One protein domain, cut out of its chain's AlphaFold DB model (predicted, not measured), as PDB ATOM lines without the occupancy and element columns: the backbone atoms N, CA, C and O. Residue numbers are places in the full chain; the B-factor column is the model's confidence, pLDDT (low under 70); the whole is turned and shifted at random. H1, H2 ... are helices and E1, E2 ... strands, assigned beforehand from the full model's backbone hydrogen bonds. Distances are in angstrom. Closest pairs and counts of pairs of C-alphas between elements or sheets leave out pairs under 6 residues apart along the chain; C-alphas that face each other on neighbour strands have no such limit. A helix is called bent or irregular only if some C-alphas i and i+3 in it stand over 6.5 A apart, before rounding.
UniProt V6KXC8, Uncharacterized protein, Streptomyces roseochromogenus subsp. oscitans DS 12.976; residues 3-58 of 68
ATOM      1  N   LEU A   3       4.452 -46.727 -12.519       95.25
ATOM      2  CA  LEU A   3       3.718 -47.929 -12.892       95.25
ATOM      3  C   LEU A   3       2.535 -48.096 -11.949       95.25
ATOM      4  O   LEU A   3       2.717 -48.151 -10.736       95.25
ATOM      5  N   ASP A   4       1.346 -48.219 -12.519       95.38
ATOM      6  CA  ASP A   4       0.127 -48.571 -11.801       95.38
ATOM      7  C   ASP A   4      -0.215 -50.041 -12.096       95.38
ATOM      8  O   ASP A   4      -0.332 -50.434 -13.259       95.38
ATOM      9  N   THR A   5      -0.329 -50.865 -11.054       89.62
ATOM     10  CA  THR A   5      -0.706 -52.286 -11.147       89.62
ATOM     11  C   THR A   5      -2.206 -52.512 -10.935       89.62
ATOM     12  O   THR A   5      -2.655 -53.654 -10.857       89.62
ATOM     13  N   GLY A   6      -2.992 -51.440 -10.794       92.50
ATOM     14  CA  GLY A   6      -4.418 -51.447 -10.464       92.50
ATOM     15  C   GLY A   6      -4.706 -51.598  -8.967       92.50
ATOM     16  O   GLY A   6      -5.774 -51.206  -8.503       92.50
ATOM     17  N   THR A   7      -3.760 -52.142  -8.201       90.06
ATOM     18  CA  THR A   7      -3.832 -52.265  -6.736       90.06
ATOM     19  C   THR A   7      -2.767 -51.446  -6.018       90.06
ATOM     20  O   THR A   7      -2.904 -51.184  -4.825       90.06
ATOM     21  N   ASN A   8      -1.711 -51.040  -6.726       89.56
ATOM     22  CA  ASN A   8      -0.622 -50.238  -6.196       89.56
ATOM     23  C   ASN A   8      -0.032 -49.342  -7.293       89.56
ATOM     24  O   ASN A   8      -0.085 -49.677  -8.474       89.56
ATOM     25  N   ALA A   9       0.578 -48.230  -6.890       94.06
ATOM     26  CA  ALA A   9       1.333 -47.354  -7.772       94.06
ATOM     27  C   ALA A   9       2.783 -47.264  -7.287       94.06
ATOM     28  O   ALA A   9       3.048 -46.910  -6.139       94.06
ATOM     29  N   ILE A  10       3.725 -47.566  -8.176       95.50
ATOM     30  CA  ILE A  10       5.159 -47.553  -7.895       95.50
ATOM     31  C   ILE A  10       5.804 -46.430  -8.696       95.50
ATOM     32  O   ILE A  10       5.633 -46.336  -9.914       95.50
ATOM     33  N   THR A  11       6.564 -45.578  -8.011       96.44
ATOM     34  CA  THR A  11       7.336 -44.508  -8.647       96.44
ATOM     35  C   THR A  11       8.812 -44.859  -8.605       96.44
ATOM     36  O   THR A  11       9.425 -44.891  -7.540       96.44
ATOM     37  N   ALA A  12       9.381 -45.087  -9.782       95.56
ATOM     38  CA  ALA A  12      10.780 -45.427  -9.955       95.56
ATOM     39  C   ALA A  12      11.585 -44.265 -10.535       95.56
ATOM     40  O   ALA A  12      11.084 -43.470 -11.345       95.56
ATOM     41  N   HIS A  13      12.850 -44.185 -10.144       95.50
ATOM     42  CA  HIS A  13      13.732 -43.069 -10.443       95.50
ATOM     43  C   HIS A  13      15.004 -43.555 -11.126       95.50
ATOM     44  O   HIS A  13      15.601 -44.560 -10.759       95.50
ATOM     45  N   GLY A  14      15.447 -42.798 -12.122       94.19
ATOM     46  CA  GLY A  14      16.708 -43.034 -12.796       94.19
ATOM     47  C   GLY A  14      17.279 -41.713 -13.264       94.19
ATOM     48  O   GLY A  14      16.547 -40.826 -13.701       94.19
ATOM     49  N   SER A  15      18.588 -41.566 -13.123       91.75
ATOM     50  CA  SER A  15      19.320 -40.386 -13.561       91.75
ATOM     51  C   SER A  15      20.577 -40.812 -14.297       91.75
ATOM     52  O   SER A  15      21.180 -41.842 -13.985       91.75
ATOM     53  N   ALA A  16      20.985 -40.012 -15.271       92.00
ATOM     54  CA  ALA A  16      22.273 -40.120 -15.930       92.00
ATOM     55  C   ALA A  16      23.070 -38.845 -15.663       92.00
ATOM     56  O   ALA A  16      22.505 -37.761 -15.529       92.00
ATOM     57  N   HIS A  17      24.384 -38.987 -15.544       84.44
ATOM     58  CA  HIS A  17      25.316 -37.869 -15.512       84.44
ATOM     59  C   HIS A  17      26.429 -38.189 -16.495       84.44
ATOM     60  O   HIS A  17      27.019 -39.268 -16.422       84.44
ATOM     61  N   SER A  18      26.683 -37.258 -17.410       83.81
ATOM     62  CA  SER A  18      27.838 -37.319 -18.305       83.81
ATOM     63  C   SER A  18      29.054 -36.752 -17.579       83.81
ATOM     64  O   SER A  18      28.904 -35.800 -16.803       83.81
ATOM     65  N   HIS A  19      30.251 -37.307 -17.800       77.62
ATOM     66  CA  HIS A  19      31.445 -36.656 -17.268       77.62
ATOM     67  C   HIS A  19      31.707 -35.345 -18.020       77.62
ATOM     68  O   HIS A  19      31.411 -35.245 -19.209       77.62
ATOM     69  N   PRO A  20      32.329 -34.343 -17.371       78.44
ATOM     70  CA  PRO A  20      32.631 -33.061 -18.012       78.44
ATOM     71  C   PRO A  20      33.554 -33.167 -19.235       78.44
ATOM     72  O   PRO A  20      33.596 -32.250 -20.048       78.44
ATOM     73  N   ALA A  21      34.325 -34.253 -19.329       84.94
ATOM     74  CA  ALA A  21      35.226 -34.533 -20.442       84.94
ATOM     75  C   ALA A  21      34.554 -35.319 -21.584       84.94
ATOM     76  O   ALA A  21      35.158 -35.463 -22.647       84.94
ATOM     77  N   ASP A  22      33.336 -35.826 -21.373       82.00
ATOM     78  CA  ASP A  22      32.611 -36.593 -22.378       82.00
ATOM     79  C   ASP A  22      31.911 -35.654 -23.361       82.00
ATOM     80  O   ASP A  22      31.475 -34.549 -23.021       82.00
ATOM     81  N   THR A  23      31.750 -36.119 -24.598       79.81
ATOM     82  CA  THR A  23      30.881 -35.443 -25.560       79.81
ATOM     83  C   THR A  23      29.464 -35.399 -25.002       79.81
ATOM     84  O   THR A  23      28.886 -36.433 -24.668       79.81
ATOM     85  N   ASN A  24      28.887 -34.200 -24.938       77.69
ATOM     86  CA  ASN A  24      27.511 -34.024 -24.499       77.69
ATOM     87  C   ASN A  24      26.549 -34.571 -25.565       77.69
ATOM     88  O   ASN A  24      26.297 -33.908 -26.572       77.69
ATOM     89  N   VAL A  25      26.040 -35.785 -25.344       85.06
ATOM     90  CA  VAL A  25      25.013 -36.430 -26.173       85.06
ATOM     91  C   VAL A  25      23.765 -36.639 -25.309       85.06
ATOM     92  O   VAL A  25      23.690 -37.630 -24.579       85.06
ATOM     93  N   PRO A  26      22.790 -35.712 -25.357       82.94
ATOM     94  CA  PRO A  26      21.614 -35.746 -24.486       82.94
ATOM     95  C   PRO A  26      20.811 -37.050 -24.576       82.94
ATOM     96  O   PRO A  26      20.420 -37.597 -23.550       82.94
ATOM     97  N   GLU A  27      20.658 -37.593 -25.786       89.81
ATOM     98  CA  GLU A  27      19.889 -38.816 -26.066       89.81
ATOM     99  C   GLU A  27      20.412 -40.029 -25.270       89.81
ATOM    100  O   GLU A  27      19.627 -40.770 -24.685       89.81
ATOM    101  N   ILE A  28      21.738 -40.171 -25.135       89.06
ATOM    102  CA  ILE A  28      22.362 -41.245 -24.339       89.06
ATOM    103  C   ILE A  28      22.020 -41.090 -22.850       89.06
ATOM    104  O   ILE A  28      21.803 -42.074 -22.141       89.06
ATOM    105  N   GLY A  29      21.983 -39.850 -22.356       92.44
ATOM    106  CA  GLY A  29      21.609 -39.551 -20.977       92.44
ATOM    107  C   GLY A  29      20.159 -39.925 -20.685       92.44
ATOM    108  O   GLY A  29      19.885 -40.553 -19.661       92.44
ATOM    109  N   ASP A  30      19.251 -39.600 -21.601       92.25
ATOM    110  CA  ASP A  30      17.826 -39.906 -21.472       92.25
ATOM    111  C   ASP A  30      17.567 -41.418 -21.507       92.25
ATOM    112  O   ASP A  30      16.872 -41.951 -20.639       92.25
ATOM    113  N   GLU A  31      18.194 -42.132 -22.447       95.62
ATOM    114  CA  GLU A  31      18.124 -43.593 -22.541       95.62
ATOM    115  C   GLU A  31      18.657 -44.269 -21.270       95.62
ATOM    116  O   GLU A  31      18.020 -45.168 -20.712       95.62
ATOM    117  N   LEU A  32      19.805 -43.809 -20.761       94.69
ATOM    118  CA  LEU A  32      20.415 -44.364 -19.557       94.69
ATOM    119  C   LEU A  32      19.590 -44.055 -18.300       94.69
ATOM    120  O   LEU A  32      19.438 -44.922 -17.436       94.69
ATOM    121  N   ALA A  33      19.049 -42.841 -18.182       95.25
ATOM    122  CA  ALA A  33      18.167 -42.460 -17.085       95.25
ATOM    123  C   ALA A  33      16.882 -43.302 -17.095       95.25
ATOM    124  O   ALA A  33      16.491 -43.831 -16.051       95.25
ATOM    125  N   ALA A  34      16.272 -43.505 -18.267       96.44
ATOM    126  CA  ALA A  34      15.109 -44.373 -18.430       96.44
ATOM    127  C   ALA A  34      15.429 -45.832 -18.067       96.44
ATOM    128  O   ALA A  34      14.700 -46.446 -17.286       96.44
ATOM    129  N   GLY A  35      16.551 -46.372 -18.553       97.56
ATOM    130  CA  GLY A  35      17.014 -47.720 -18.216       97.56
ATOM    131  C   GLY A  35      17.211 -47.918 -16.712       97.56
ATOM    132  O   GLY A  35      16.733 -48.897 -16.142       97.56
ATOM    133  N   ARG A  36      17.844 -46.951 -16.039       97.62
ATOM    134  CA  ARG A  36      18.031 -46.975 -14.579       97.62
ATOM    135  C   ARG A  36      16.703 -46.923 -13.825       97.62
ATOM    136  O   ARG A  36      16.537 -47.674 -12.871       97.62
ATOM    137  N   ALA A  37      15.747 -46.117 -14.290       97.56
ATOM    138  CA  ALA A  37      14.407 -46.079 -13.710       97.56
ATOM    139  C   ALA A  37      13.669 -47.419 -13.875       97.56
ATOM    140  O   ALA A  37      12.956 -47.835 -12.970       97.56
ATOM    141  N   MET A  38      13.851 -48.123 -14.998       97.62
ATOM    142  CA  MET A  38      13.262 -49.454 -15.192       97.62
ATOM    143  C   MET A  38      13.892 -50.518 -14.284       97.62
ATOM    144  O   MET A  38      13.177 -51.378 -13.776       97.62
ATOM    145  N   VAL A  39      15.206 -50.461 -14.050       97.88
ATOM    146  CA  VAL A  39      15.889 -51.372 -13.112       97.88
ATOM    147  C   VAL A  39      15.411 -51.140 -11.679       97.88
ATOM    148  O   VAL A  39      15.082 -52.099 -10.984       97.88
ATOM    149  N   ASP A  40      15.314 -49.876 -11.256       97.62
ATOM    150  CA  ASP A  40      14.753 -49.499  -9.953       97.62
ATOM    151  C   ASP A  40      13.312 -50.016  -9.795       97.62
ATOM    152  O   ASP A  40      12.980 -50.677  -8.810       97.62
ATOM    153  N   LEU A  41      12.479 -49.830 -10.824       97.50
ATOM    154  CA  LEU A  41      11.114 -50.353 -10.840       97.50
ATOM    155  C   LEU A  41      11.067 -51.880 -10.686       97.50
ATOM    156  O   LEU A  41      10.241 -52.395  -9.931       97.50
ATOM    157  N   ALA A  42      11.940 -52.606 -11.388       96.88
ATOM    158  CA  ALA A  42      11.996 -54.063 -11.324       96.88
ATOM    159  C   ALA A  42      12.337 -54.557  -9.911       96.88
ATOM    160  O   ALA A  42      11.688 -55.477  -9.415       96.88
ATOM    161  N   HIS A  43      13.301 -53.924  -9.234       97.50
ATOM    162  CA  HIS A  43      13.623 -54.259  -7.846       97.50
ATOM    163  C   HIS A  43      12.443 -53.997  -6.906       97.50
ATOM    164  O   HIS A  43      12.065 -54.881  -6.141       97.50
ATOM    165  N   GLN A  44      11.797 -52.832  -7.014       96.75
ATOM    166  CA  GLN A  44      10.655 -52.489  -6.161       96.75
ATOM    167  C   GLN A  44       9.467 -53.446  -6.345       96.75
ATOM    168  O   GLN A  44       8.782 -53.787  -5.376       96.75
ATOM    169  N   LEU A  45       9.226 -53.913  -7.574       95.94
ATOM    170  CA  LEU A  45       8.205 -54.923  -7.861       95.94
ATOM    171  C   LEU A  45       8.525 -56.263  -7.194       95.94
ATOM    172  O   LEU A  45       7.640 -56.853  -6.576       95.94
ATOM    173  N   LEU A  46       9.774 -56.727  -7.292       96.06
ATOM    174  CA  LEU A  46      10.201 -57.981  -6.668       96.06
ATOM    175  C   LEU A  46      10.080 -57.922  -5.145       96.06
ATOM    176  O   LEU A  46       9.510 -58.832  -4.548       96.06
ATOM    177  N   GLU A  47      10.526 -56.830  -4.522       95.00
ATOM    178  CA  GLU A  47      10.372 -56.634  -3.077       95.00
ATOM    179  C   GLU A  47       8.900 -56.576  -2.650       95.00
ATOM    180  O   GLU A  47       8.529 -57.095  -1.599       95.00
ATOM    181  N   THR A  48       8.044 -55.934  -3.451       93.62
ATOM    182  CA  THR A  48       6.602 -55.874  -3.174       93.62
ATOM    183  C   THR A  48       5.982 -57.265  -3.237       93.62
ATOM    184  O   THR A  48       5.300 -57.662  -2.296       93.62
ATOM    185  N   ALA A  49       6.290 -58.039  -4.278       92.62
ATOM    186  CA  ALA A  49       5.811 -59.409  -4.412       92.62
ATOM    187  C   ALA A  49       6.308 -60.313  -3.272       92.62
ATOM    188  O   ALA A  49       5.542 -61.121  -2.749       92.62
ATOM    189  N   GLU A  50       7.568 -60.173  -2.852       94.44
ATOM    190  CA  GLU A  50       8.104 -60.927  -1.718       94.44
ATOM    191  C   GLU A  50       7.343 -60.614  -0.424       94.44
ATOM    192  O   GLU A  50       6.928 -61.539   0.281       94.44
ATOM    193  N   ARG A  51       7.099 -59.329  -0.131       91.31
ATOM    194  CA  ARG A  51       6.306 -58.917   1.037       91.31
ATOM    195  C   ARG A  51       4.888 -59.477   0.994       91.31
ATOM    196  O   ARG A  51       4.404 -59.954   2.018       91.31
ATOM    197  N   ASP A  52       4.246 -59.464  -0.169       89.88
ATOM    198  CA  ASP A  52       2.895 -60.007  -0.331       89.88
ATOM    199  C   ASP A  52       2.866 -61.517  -0.052       89.88
ATOM    200  O   ASP A  52       2.017 -62.000   0.700       89.88
ATOM    201  N   ILE A  53       3.840 -62.267  -0.579       90.50
ATOM    202  CA  ILE A  53       3.977 -63.710  -0.334       90.50
ATOM    203  C   ILE A  53       4.222 -63.993   1.156       90.50
ATOM    204  O   ILE A  53       3.593 -64.887   1.725       90.50
ATOM    205  N   GLN A  54       5.100 -63.230   1.815       89.00
ATOM    206  CA  GLN A  54       5.367 -63.369   3.252       89.00
ATOM    207  C   GLN A  54       4.135 -63.032   4.104       89.00
ATOM    208  O   GLN A  54       3.844 -63.741   5.071       89.00
ATOM    209  N   GLY A  55       3.380 -61.997   3.726       82.44
ATOM    210  CA  GLY A  55       2.126 -61.614   4.375       82.44
ATOM    211  C   GLY A  55       1.047 -62.694   4.269       82.44
ATOM    212  O   GLY A  55       0.298 -62.907   5.218       82.44
ATOM    213  N   MET A  56       1.011 -63.439   3.159       76.62
ATOM    214  CA  MET A  56       0.153 -64.623   3.011       76.62
ATOM    215  C   MET A  56       0.676 -65.847   3.786       76.62
ATOM    216  O   MET A  56      -0.107 -66.729   4.141       76.62
ATOM    217  N   ALA A  57       1.986 -65.927   4.041       63.03
ATOM    218  CA  ALA A  57       2.634 -67.076   4.678       63.03
ATOM    219  C   ALA A  57       2.643 -67.037   6.223       63.03
ATOM    220  O   ALA A  57       2.868 -68.073   6.856       63.03
ATOM    221  N   ALA A  58       2.380 -65.891   6.859       57.78
ATOM    222  CA  ALA A  58       2.416 -65.743   8.317       57.78
ATOM    223  C   ALA A  58       1.030 -65.841   8.996       57.78
ATOM    224  O   ALA A  58       0.092 -65.157   8.601       57.78
TER     225      ALA A  58
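What this domain is: This is residues 3 to 58 of the 68 residues of an uncharacterized protein of Streptomyces roseochromogenus subsp. oscitans DS 12.976 (UniProt V6KXC8). One long, straight helix, H1, makes most of the length, and an extended strand-like arm, residues 9 to 18, passes over one side of it at a slant and joins it through a loop at one end. At the arm's beginning residues 3 to 4 fold back beside E1, and the loop of residues 19 to 25 and the last part of the helix, residues 49 to 57, stick out. The printed part has 56 residues with one named strand and one named helix, in the order E1, H1, and is mostly helix. It is extended, with a radius of gyration of the C-alphas of 16.1 A, and spans 54 by 20 by 10 A, a rod.

Where its parts are: E1 is residues 9 to 11, with C-alpha 9 at (1.333, -47.354, -7.772). H1 is residues 26 to 57, 46.8 A from first to last C-alpha, from C-alpha 26 at (21.614, -35.746, -24.486) to C-alpha 57 at (2.634, -67.076, 4.678). H1 is not bent.

How they stand to each other: Residues 3 to 4 pair with residues 9 to 10 of E1, antiparallel; E1 pairs with no named strand. E1 and H1 have 4 pairs of C-alphas within 8 A, and their closest C-alphas, those of Ile 10 and Leu 41, are 7.2 A apart. Their centres are 9.5 A apart. In H1 every O i to N i+4 pair is within hydrogen-bond range.

The domain as a whole: The C-alphas farthest apart, those of Ala 21 and Ala 58, are 53.6 A apart. The printed part has no cut. The link from E1 to H1, 14 residues, is long. Residues 19 to 25 and 49 to 58 stand free. The mean pLDDT of the printed part is 90.2, and residues 57 to 58 are under 70.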